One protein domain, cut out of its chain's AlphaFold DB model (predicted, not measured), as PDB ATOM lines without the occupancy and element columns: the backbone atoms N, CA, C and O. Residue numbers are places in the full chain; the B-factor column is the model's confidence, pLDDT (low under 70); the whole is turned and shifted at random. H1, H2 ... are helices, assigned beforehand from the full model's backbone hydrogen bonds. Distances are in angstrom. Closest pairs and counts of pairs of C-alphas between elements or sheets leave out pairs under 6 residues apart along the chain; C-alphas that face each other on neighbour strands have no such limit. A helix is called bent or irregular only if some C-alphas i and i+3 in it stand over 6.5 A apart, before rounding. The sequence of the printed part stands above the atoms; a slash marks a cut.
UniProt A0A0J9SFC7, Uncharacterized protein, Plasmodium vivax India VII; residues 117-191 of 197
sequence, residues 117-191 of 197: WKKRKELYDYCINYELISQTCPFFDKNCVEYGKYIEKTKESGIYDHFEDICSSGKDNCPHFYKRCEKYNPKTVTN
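What this domain is: This is residues 117 to 191 of the 197 residues of an uncharacterized protein of Plasmodium vivax India VII (UniProt A0A0J9SFC7). A long, kinked helix, H1, and the helix that folds back beside it, H2, make a helical hairpin, with H3 at its open end beside the first part of H1. Short H4 and H5 lie over one side of the hairpin, H4 on H1 and H5 on the last part of H2. The printed part has 75 residues with five named helices, H1 to H5 in chain order, no named strand, and class all helix. It is compact, with a radius of gyration of the C-alphas of 12.8 A, yet elongated, spanning 41 by 22 by 20 A.

Where its parts are: H1, residues 117 to 139, begins at C-alpha 117 (-35.416, 24.344, -15.579) and is 33.7 A long, with a kink of 38 degrees near residue 133. H2 is residues 141 to 156, 23.1 A; H3 residues 159 to 168, 14.2 A; H4 residues 178 to 184, 10.0 A. H5, residues 186 to 189, 5.0 A, ends at C-alpha 189 (-37.797, 1.192, -8.410). H1 and H4 are only just irregular: C-alphas 135 and 138 are 7.0 A apart, C-alphas 180 and 183 6.8 A.

How they stand to each other: H1 is the hub. It touches H2 in a hairpin, at a shallow tilt of 28 degrees, opposite ways; the closest C-alphas, of Cys 137 and Cys 144, are 4.7 A apart. With residues 119 to 123 alone it touches H3, closest C-alphas Leu 123 and Ile 159, 6.5 A. With residues 124 to 131 alone it touches H4, closest C-alphas Cys 127 and Cys 181, 5.4 A. H2 touches H5, closest C-alphas Lys 155 and Pro 186, 5.3 A; H2 and H4 are apart. Every O i to N i+4 pair is within hydrogen-bond range in H3, against 15 of 19 in H1, 11 of 12 in H2 and 1 of 3 in H4, where 2 of 4 O i to N i+3 pairs are; H5 is too short for an i+4 pair.

The domain as a whole: The two farthest C-alphas, of Asp 141 and Asp 172, are 41.5 A apart. The printed part has no cut and no long link. The model's mean pLDDT over the printed part is 88.2, with residues 170 to 171 and 191 under 70.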
ATOM      1  N   TRP A 117     -36.303  24.476 -16.743       90.81
ATOM      2  CA  TRP A 117     -35.416  24.344 -15.579       90.81
ATOM      3  C   TRP A 117     -36.114  23.769 -14.338       90.81
ATOM      4  O   TRP A 117     -35.492  23.004 -13.609       90.81
ATOM      5  N   LYS A 118     -37.406  24.069 -14.113       92.50
ATOM      6  CA  LYS A 118     -38.179  23.522 -12.981       92.50
ATOM      7  C   LYS A 118     -38.291  22.001 -13.049       92.50
ATOM      8  O   LYS A 118     -38.049  21.338 -12.050       92.50
ATOM      9  N   LYS A 119     -38.586  21.463 -14.237       94.50
ATOM     10  CA  LYS A 119     -38.632  20.018 -14.491       94.50
ATOM     11  C   LYS A 119     -37.248  19.388 -14.326       94.50
ATOM     12  O   LYS A 119     -37.111  18.342 -13.704       94.50
ATOM     13  N   ARG A 120     -36.197  20.044 -14.836       94.06
ATOM     14  CA  ARG A 120     -34.812  19.560 -14.676       94.06
ATOM     15  C   ARG A 120     -34.395  19.515 -13.207       94.06
ATOM     16  O   ARG A 120     -33.818  18.524 -12.772       94.06
ATOM     17  N   LYS A 121     -34.734  20.559 -12.447       94.88
ATOM     18  CA  LYS A 121     -34.526  20.626 -11.001       94.88
ATOM     19  C   LYS A 121     -35.292  19.517 -10.283       94.88
ATOM     20  O   LYS A 121     -34.696  18.825  -9.475       94.88
ATOM     21  N   GLU A 122     -36.573  19.320 -10.592       95.62
ATOM     22  CA  GLU A 122     -37.394  18.253 -10.000       95.62
ATOM     23  C   GLU A 122     -36.795  16.862 -10.244       95.62
ATOM     24  O   GLU A 122     -36.639  16.087  -9.300       95.62
ATOM     25  N   LEU A 123     -36.391  16.574 -11.485       95.44
ATOM     26  CA  LEU A 123     -35.708  15.330 -11.836       95.44
ATOM     27  C   LEU A 123     -34.413  15.156 -11.031       95.44
ATOM     28  O   LEU A 123     -34.158  14.073 -10.506       95.44
ATOM     29  N   TYR A 124     -33.589  16.203 -10.943       93.94
ATOM     30  CA  TYR A 124     -32.300  16.132 -10.260       93.94
ATOM     31  C   TYR A 124     -32.446  15.999  -8.740       93.94
ATOM     32  O   TYR A 124     -31.782  15.157  -8.136       93.94
ATOM     33  N   ASP A 125     -33.363  16.758  -8.136       93.88
ATOM     34  CA  ASP A 125     -33.706  16.665  -6.715       93.88
ATOM     35  C   ASP A 125     -34.165  15.241  -6.375       93.88
ATOM     36  O   ASP A 125     -33.679  14.644  -5.416       93.88
ATOM     37  N   TYR A 126     -35.053  14.661  -7.190       94.38
ATOM     38  CA  TYR A 126     -35.488  13.278  -7.010       94.38
ATOM     39  C   TYR A 126     -34.355  12.274  -7.174       94.38
ATOM     40  O   TYR A 126     -34.205  11.385  -6.341       94.38
ATOM     41  N   CYS A 127     -33.546  12.422  -8.219       91.81
ATOM     42  CA  CYS A 127     -32.414  11.546  -8.488       91.81
ATOM     43  C   CYS A 127     -31.458  11.485  -7.291       91.81
ATOM     44  O   CYS A 127     -31.093  10.395  -6.857       91.81
ATOM     45  N   ILE A 128     -31.139  12.645  -6.702       89.94
ATOM     46  CA  ILE A 128     -30.306  12.740  -5.499       89.94
ATOM     47  C   ILE A 128     -30.995  12.091  -4.296       89.94
ATOM     48  O   ILE A 128     -30.392  11.260  -3.611       89.94
ATOM     49  N   ASN A 129     -32.253  12.464  -4.044       90.69
ATOM     50  CA  ASN A 129     -33.010  11.987  -2.892       90.69
ATOM     51  C   ASN A 129     -33.198  10.470  -2.923       90.69
ATOM     52  O   ASN A 129     -33.071   9.832  -1.884       90.69
ATOM     53  N   TYR A 130     -33.473   9.885  -4.091       90.19
ATOM     54  CA  TYR A 130     -33.733   8.458  -4.221       90.19
ATOM     55  C   TYR A 130     -32.531   7.609  -3.791       90.19
ATOM     56  O   TYR A 130     -32.717   6.632  -3.074       90.19
ATOM     57  N   GLU A 131     -31.297   7.964  -4.159       85.44
ATOM     58  CA  GLU A 131     -30.117   7.196  -3.717       85.44
ATOM     59  C   GLU A 131     -29.975   7.220  -2.196       85.44
ATOM     60  O   GLU A 131     -29.791   6.163  -1.593       85.44
ATOM     61  N   LEU A 132     -30.155   8.386  -1.565       84.94
ATOM     62  CA  LEU A 132     -30.126   8.500  -0.106       84.94
ATOM     63  C   LEU A 132     -31.262   7.694   0.537       84.94
ATOM     64  O   LEU A 132     -31.042   6.961   1.501       84.94
ATOM     65  N   ILE A 133     -32.471   7.795  -0.015       87.62
ATOM     66  CA  ILE A 133     -33.645   7.033   0.417       87.62
ATOM     67  C   ILE A 133     -33.362   5.535   0.317       87.62
ATOM     68  O   ILE A 133     -33.538   4.823   1.295       87.62
ATOM     69  N   SER A 134     -32.864   5.048  -0.819       85.06
ATOM     70  CA  SER A 134     -32.620   3.621  -1.057       85.06
ATOM     71  C   SER A 134     -31.622   3.010  -0.069       85.06
ATOM     72  O   SER A 134     -31.761   1.848   0.303       85.06
ATOM     73  N   GLN A 135     -30.660   3.806   0.409       82.62
ATOM     74  CA  GLN A 135     -29.679   3.390   1.411       82.62
ATOM     75  C   GLN A 135     -30.224   3.452   2.843       82.62
ATOM     76  O   GLN A 135     -29.747   2.721   3.704       82.62
ATOM     77  N   THR A 136     -31.197   4.322   3.118       83.06
ATOM     78  CA  THR A 136     -31.679   4.597   4.483       83.06
ATOM     79  C   THR A 136     -32.995   3.899   4.814       83.06
ATOM     80  O   THR A 136     -33.181   3.479   5.952       83.06
ATOM     81  N   CYS A 137     -33.882   3.716   3.833       84.19
ATOM     82  CA  CYS A 137     -35.186   3.055   3.975       84.19
ATOM     83  C   CYS A 137     -35.132   1.735   4.760       84.19
ATOM     84  O   CYS A 137     -35.949   1.576   5.666       84.19
ATOM     85  N   PRO A 138     -34.165   0.826   4.495       81.75
ATOM     86  CA  PRO A 138     -34.081  -0.460   5.193       81.75
ATOM     87  C   PRO A 138     -33.854  -0.366   6.709       81.75
ATOM     88  O   PRO A 138     -33.872  -1.388   7.385       81.75
ATOM     89  N   PHE A 139     -33.595   0.830   7.242       82.12
ATOM     90  CA  PHE A 139     -33.300   1.058   8.654       82.12
ATOM     91  C   PHE A 139     -34.380   1.880   9.381       82.12
ATOM     92  O   PHE A 139     -34.255   2.087  10.586       82.12
ATOM     93  N   PHE A 140     -35.409   2.388   8.681       78.44
ATOM     94  CA  PHE A 140     -36.391   3.317   9.259       78.44
ATOM     95  C   PHE A 140     -37.819   3.119   8.720       78.44
ATOM     96  O   PHE A 140     -38.229   3.807   7.785       78.44
ATOM     97  N   ASP A 141     -38.624   2.284   9.373       71.62
ATOM     98  CA  ASP A 141     -39.953   1.840   8.904       71.62
ATOM     99  C   ASP A 141     -40.898   3.007   8.598       71.62
ATOM    100  O   ASP A 141     -41.402   3.163   7.484       71.62
ATOM    101  N   LYS A 142     -41.080   3.911   9.570       76.00
ATOM    102  CA  LYS A 142     -41.993   5.055   9.429       76.00
ATOM    103  C   LYS A 142     -41.552   6.033   8.336       76.00
ATOM    104  O   LYS A 142     -42.392   6.563   7.614       76.00
ATOM    105  N   ASN A 143     -40.247   6.280   8.214       78.12
ATOM    106  CA  ASN A 143     -39.720   7.174   7.180       78.12
ATOM    107  C   ASN A 143     -39.795   6.512   5.801       78.12
ATOM    108  O   ASN A 143     -40.043   7.195   4.811       78.12
ATOM    109  N   CYS A 144     -39.654   5.186   5.745       83.94
ATOM    110  CA  CYS A 144     -39.697   4.424   4.510       83.94
ATOM    111  C   CYS A 144     -41.079   4.482   3.837       83.94
ATOM    112  O   CYS A 144     -41.162   4.679   2.624       83.94
ATOM    113  N   VAL A 145     -42.167   4.477   4.620       83.88
ATOM    114  CA  VAL A 145     -43.529   4.716   4.102       83.88
ATOM    115  C   VAL A 145     -43.664   6.099   3.452       83.88
ATOM    116  O   VAL A 145     -44.226   6.224   2.361       83.88
ATOM    117  N   GLU A 146     -43.140   7.152   4.086       87.12
ATOM    118  CA  GLU A 146     -43.178   8.510   3.521       87.12
ATOM    119  C   GLU A 146     -42.317   8.630   2.256       87.12
ATOM    120  O   GLU A 146     -42.710   9.294   1.294       87.12
ATOM    121  N   TYR A 147     -41.186   7.928   2.202       87.69
ATOM    122  CA  TYR A 147     -40.376   7.839   0.989       87.69
ATOM    123  C   TYR A 147     -41.095   7.106  -0.148       87.69
ATOM    124  O   TYR A 147     -41.016   7.545  -1.296       87.69
ATOM    125  N   GLY A 148     -41.860   6.055   0.156       88.06
ATOM    126  CA  GLY A 148     -42.728   5.390  -0.818       88.06
ATOM    127  C   GLY A 148     -43.740   6.356  -1.442       88.06
ATOM    128  O   GLY A 148     -43.850   6.432  -2.666       88.06
ATOM    129  N   LYS A 149     -44.406   7.184  -0.623       89.19
ATOM    130  CA  LYS A 149     -45.322   8.234  -1.113       89.19
ATOM    131  C   LYS A 149     -44.610   9.268  -1.984       89.19
ATOM    132  O   LYS A 149     -45.157   9.698  -2.996       89.19
ATOM    133  N   TYR A 150     -43.400   9.673  -1.599       91.69
ATOM    134  CA  TYR A 150     -42.580  10.593  -2.389       91.69
ATOM    135  C   TYR A 150     -42.283  10.031  -3.788       91.69
ATOM    136  O   TYR A 150     -42.419  10.749  -4.776       91.69
ATOM    137  N   ILE A 151     -41.955   8.741  -3.882       92.06
ATOM    138  CA  ILE A 151     -41.635   8.067  -5.147       92.06
ATOM    139  C   ILE A 151     -42.862   7.894  -6.034       92.06
ATOM    140  O   ILE A 151     -42.776   8.186  -7.227       92.06
ATOM    141  N   GLU A 152     -44.003   7.488  -5.473       91.31
ATOM    142  CA  GLU A 152     -45.252   7.419  -6.240       91.31
ATOM    143  C   GLU A 152     -45.666   8.804  -6.748       91.31
ATOM    144  O   GLU A 152     -45.984   8.949  -7.924       91.31
ATOM    145  N   LYS A 153     -45.529   9.862  -5.940       93.31
ATOM    146  CA  LYS A 153     -45.780  11.230  -6.413       93.31
ATOM    147  C   LYS A 153     -44.864  11.620  -7.581       93.31
ATOM    148  O   LYS A 153     -45.313  12.251  -8.536       93.31
ATOM    149  N   THR A 154     -43.581  11.250  -7.539       94.31
ATOM    150  CA  THR A 154     -42.673  11.484  -8.673       94.31
ATOM    151  C   THR A 154     -43.074  10.667  -9.898       94.31
ATOM    152  O   THR A 154     -42.989  11.171 -11.015       94.31
ATOM    153  N   LYS A 155     -43.558   9.437  -9.726       94.00
ATOM    154  CA  LYS A 155     -44.109   8.631 -10.822       94.00
ATOM    155  C   LYS A 155     -45.297   9.323 -11.487       94.00
ATOM    156  O   LYS A 155     -45.321   9.457 -12.705       94.00
ATOM    157  N   GLU A 156     -46.241   9.802 -10.680       94.38
ATOM    158  CA  GLU A 156     -47.454  10.495 -11.124       94.38
ATOM    159  C   GLU A 156     -47.150  11.822 -11.829       94.38
ATOM    160  O   GLU A 156     -47.879  12.211 -12.738       94.38
ATOM    161  N   SER A 157     -46.053  12.497 -11.464       94.88
ATOM    162  CA  SER A 157     -45.617  13.730 -12.137       94.88
ATOM    163  C   SER A 157     -45.281  13.532 -13.624       94.88
ATOM    164  O   SER A 157     -45.239  14.506 -14.377       94.88
ATOM    165  N   GLY A 158     -44.996  12.293 -14.052       95.12
ATOM    166  CA  GLY A 158     -44.562  11.985 -15.416       95.12
ATOM    167  C   GLY A 158     -43.180  12.547 -15.773       95.12
ATOM    168  O   GLY A 158     -42.819  12.574 -16.948       95.12
ATOM    169  N   ILE A 159     -42.391  13.001 -14.789       95.81
ATOM    170  CA  ILE A 159     -41.112  13.677 -15.045       95.81
ATOM    171  C   ILE A 159     -40.099  12.789 -15.776       95.81
ATOM    172  O   ILE A 159     -39.357  13.272 -16.631       95.81
ATOM    173  N   TYR A 160     -40.089  11.487 -15.480       95.31
ATOM    174  CA  TYR A 160     -39.213  10.532 -16.158       95.31
ATOM    175  C   TYR A 160     -39.631  10.304 -17.607       95.31
ATOM    176  O   TYR A 160     -38.761  10.321 -18.466       95.31
ATOM    177  N   ASP A 161     -40.931  10.195 -17.880       94.75
ATOM    178  CA  ASP A 161     -41.469  10.001 -19.235       94.75
ATOM    179  C   ASP A 161     -41.147  11.203 -20.123       94.75
ATOM    180  O   ASP A 161     -40.731  11.056 -21.270       94.75
ATOM    181  N   HIS A 162     -41.270  12.407 -19.555       93.75
ATOM    182  CA  HIS A 162     -40.911  13.656 -20.223       93.75
ATOM    183  C   HIS A 162     -39.443  13.669 -20.670       93.75
ATOM    184  O   HIS A 162     -39.145  14.012 -21.813       93.75
ATOM    185  N   PHE A 163     -38.510  13.299 -19.787       93.50
ATOM    186  CA  PHE A 163     -37.086  13.300 -20.132       93.50
ATOM    187  C   PHE A 163     -36.646  12.068 -20.928       93.50
ATOM    188  O   PHE A 163     -35.720  12.191 -21.724       93.50
ATOM    189  N   GLU A 164     -37.323  10.929 -20.787       93.69
ATOM    190  CA  GLU A 164     -37.099   9.738 -21.611       93.69
ATOM    191  C   GLU A 164     -37.383  10.040 -23.088       93.69
ATOM    192  O   GLU A 164     -36.538   9.758 -23.937       93.69
ATOM    193  N   ASP A 165     -38.497  10.711 -23.401       91.69
ATOM    194  CA  ASP A 165     -38.827  11.142 -24.769       91.69
ATOM    195  C   ASP A 165     -37.814  12.164 -25.324       91.69
ATOM    196  O   ASP A 165     -37.298  12.034 -26.444       91.69
ATOM    197  N   ILE A 166     -37.452  13.169 -24.517       90.94
ATOM    198  CA  ILE A 166     -36.467  14.189 -24.909       90.94
ATOM    199  C   ILE A 166     -35.102  13.562 -25.204       90.94
ATOM    200  O   ILE A 166     -34.474  13.911 -26.204       90.94
ATOM    201  N   CYS A 167     -34.636  12.655 -24.347       91.94
ATOM    202  CA  CYS A 167     -33.323  12.038 -24.481       91.94
ATOM    203  C   CYS A 167     -33.293  10.957 -25.572       91.94
ATOM    204  O   CYS A 167     -32.291  10.839 -26.275       91.94
ATOM    205  N   SER A 168     -34.395  10.231 -25.788       88.94
ATOM    206  CA  SER A 168     -34.506   9.219 -26.851       88.94
ATOM    207  C   SER A 168     -34.570   9.833 -28.248       88.94
ATOM    208  O   SER A 168     -34.068   9.253 -29.207       88.94
ATOM    209  N   SER A 169     -35.144  11.033 -28.375       82.56
ATOM    210  CA  SER A 169     -35.225  11.750 -29.653       82.56
ATOM    211  C   SER A 169     -33.900  12.388 -30.103       82.56
ATOM    212  O   SER A 169     -33.878  13.075 -31.122       82.56
ATOM    213  N   GLY A 170     -32.796  12.168 -29.371       66.25
ATOM    214  CA  GLY A 170     -31.458  12.654 -29.734       66.25
ATOM    215  C   GLY A 170     -31.330  14.179 -29.737       66.25
ATOM    216  O   GLY A 170     -30.411  14.717 -30.348       66.25
ATOM    217  N   LYS A 171     -32.263  14.889 -29.095       69.62
ATOM    218  CA  LYS A 171     -32.244  16.351 -29.014       69.62
ATOM    219  C   LYS A 171     -31.122  16.795 -28.074       69.62
ATOM    220  O   LYS A 171     -30.999  16.261 -26.971       69.62
ATOM    221  N   ASP A 172     -30.433  17.881 -28.425       74.00
ATOM    222  CA  ASP A 172     -29.425  18.565 -27.585       74.00
ATOM    223  C   ASP A 172     -29.967  19.055 -26.220       74.00
ATOM    224  O   ASP A 172     -29.243  19.600 -25.392       74.00
ATOM    225  N   ASN A 173     -31.258  18.846 -25.952       83.19
ATOM    226  CA  ASN A 173     -31.937  19.217 -24.720       83.19
ATOM    227  C   ASN A 173     -31.893  18.137 -23.626       83.19
ATOM    228  O   ASN A 173     -32.389  18.403 -22.529       83.19
ATOM    229  N   CYS A 174     -31.329  16.950 -23.856       90.00
ATOM    230  CA  CYS A 174     -31.208  15.946 -22.796       90.00
ATOM    231  C   CYS A 174     -30.328  16.467 -21.635       90.00
ATOM    232  O   CYS A 174     -29.200  16.902 -21.876       90.00
ATOM    233  N   PRO A 175     -30.793  16.465 -20.367       90.50
ATOM    234  CA  PRO A 175     -29.944  16.851 -19.243       90.50
ATOM    235  C   PRO A 175     -28.714  15.940 -19.149       90.50
ATOM    236  O   PRO A 175     -28.854  14.720 -19.115       90.50
ATOM    237  N   HIS A 176     -27.513  16.513 -19.034       89.12
ATOM    238  CA  HIS A 176     -26.257  15.745 -18.994       89.12
ATOM    239  C   HIS A 176     -26.209  14.704 -17.856       89.12
ATOM    240  O   HIS A 176     -25.508  13.698 -17.950       89.12
ATOM    241  N   PHE A 177     -26.965  14.933 -16.780       89.69
ATOM    242  CA  PHE A 177     -27.069  14.032 -15.635       89.69
ATOM    243  C   PHE A 177     -28.131  12.932 -15.802       89.69
ATOM    244  O   PHE A 177     -28.145  12.000 -14.997       89.69
ATOM    245  N   TYR A 178     -29.003  12.999 -16.819       91.94
ATOM    246  CA  TYR A 178     -30.158  12.102 -16.965       91.94
ATOM    247  C   TYR A 178     -29.752  10.627 -16.968       91.94
ATOM    248  O   TYR A 178     -30.304   9.848 -16.201       91.94
ATOM    249  N   LYS A 179     -28.702  10.269 -17.717       90.12
ATOM    250  CA  LYS A 179     -28.180   8.895 -17.804       90.12
ATOM    251  C   LYS A 179     -27.852   8.270 -16.442       90.12
ATOM    252  O   LYS A 179     -27.970   7.067 -16.242       90.12
ATOM    253  N   ARG A 180     -27.426   9.081 -15.467       88.00
ATOM    254  CA  ARG A 180     -27.170   8.600 -14.101       88.00
ATOM    255  C   ARG A 180     -28.464   8.371 -13.319       88.00
ATOM    256  O   ARG A 180     -28.482   7.524 -12.430       88.00
ATOM    257  N   CYS A 181     -29.503   9.128 -13.639       91.25
ATOM    258  CA  CYS A 181     -30.801   9.096 -12.984       91.25
ATOM    259  C   CYS A 181     -31.743   8.037 -13.569       91.25
ATOM    260  O   CYS A 181     -32.661   7.627 -12.874       91.25
ATOM    261  N   GLU A 182     -31.499   7.533 -14.785       91.19
ATOM    262  CA  GLU A 182     -32.316   6.488 -15.434       91.19
ATOM    263  C   GLU A 182     -32.579   5.281 -14.522       91.19
ATOM    264  O   GLU A 182     -33.713   4.828 -14.389       91.19
ATOM    265  N   LYS A 183     -31.547   4.806 -13.813       89.31
ATOM    266  CA  LYS A 183     -31.647   3.671 -12.876       89.31
ATOM    267  C   LYS A 183     -32.554   3.926 -11.664       89.31
ATOM    268  O   LYS A 183     -32.865   2.989 -10.937       89.31
ATOM    269  N   TYR A 184     -32.934   5.177 -11.421       91.31
ATOM    270  CA  TYR A 184     -33.815   5.588 -10.331       91.31
ATOM    271  C   TYR A 184     -35.248   5.826 -10.799       91.31
ATOM    272  O   TYR A 184     -36.051   6.315 -10.018       91.31
ATOM    273  N   ASN A 185     -35.594   5.480 -12.043       93.62
ATOM    274  CA  ASN A 185     -36.944   5.674 -12.558       93.62
ATOM    275  C   ASN A 185     -37.994   5.057 -11.605       93.62
ATOM    276  O   ASN A 185     -37.952   3.845 -11.364       93.62
ATOM    277  N   PRO A 186     -38.961   5.842 -11.085       92.31
ATOM    278  CA  PRO A 186     -39.969   5.363 -10.140       92.31
ATOM    279  C   PRO A 186     -40.736   4.147 -10.672       92.31
ATOM    280  O   PRO A 186     -41.061   3.244  -9.908       92.31
ATOM    281  N   LYS A 187     -40.943   4.043 -11.993       89.81
ATOM    282  CA  LYS A 187     -41.602   2.885 -12.620       89.81
ATOM    283  C   LYS A 187     -40.861   1.570 -12.387       89.81
ATOM    284  O   LYS A 187     -41.502   0.524 -12.325       89.81
ATOM    285  N   THR A 188     -39.535   1.609 -12.266       87.69
ATOM    286  CA  THR A 188     -38.704   0.420 -12.048       87.69
ATOM    287  C   THR A 188     -38.384   0.198 -10.576       87.69
ATOM    288  O   THR A 188     -38.214  -0.944 -10.156       87.69
ATOM    289  N   VAL A 189     -38.308   1.271  -9.783       87.25
ATOM    290  CA  VAL A 189     -37.797   1.192  -8.410       87.25
ATOM    291  C   VAL A 189     -38.857   1.071  -7.318       87.25
ATOM    292  O   VAL A 189     -38.503   0.633  -6.223       87.25
ATOM    293  N   THR A 190     -40.141   1.363  -7.581       71.00
ATOM    294  CA  THR A 190     -41.222   1.202  -6.579       71.00
ATOM    295  C   THR A 190     -41.196  -0.184  -5.916       71.00
ATOM    296  O   THR A 190     -41.385  -0.294  -4.711       71.00
ATOM    297  N   ASN A 191     -40.872  -1.243  -6.666       67.38
ATOM    298  CA  ASN A 191     -40.831  -2.617  -6.146       67.38
ATOM    299  C   ASN A 191     -39.528  -2.977  -5.403       67.38
ATOM    300  O   ASN A 191     -39.405  -4.080  -4.877       67.38
TER     301      ASN A 191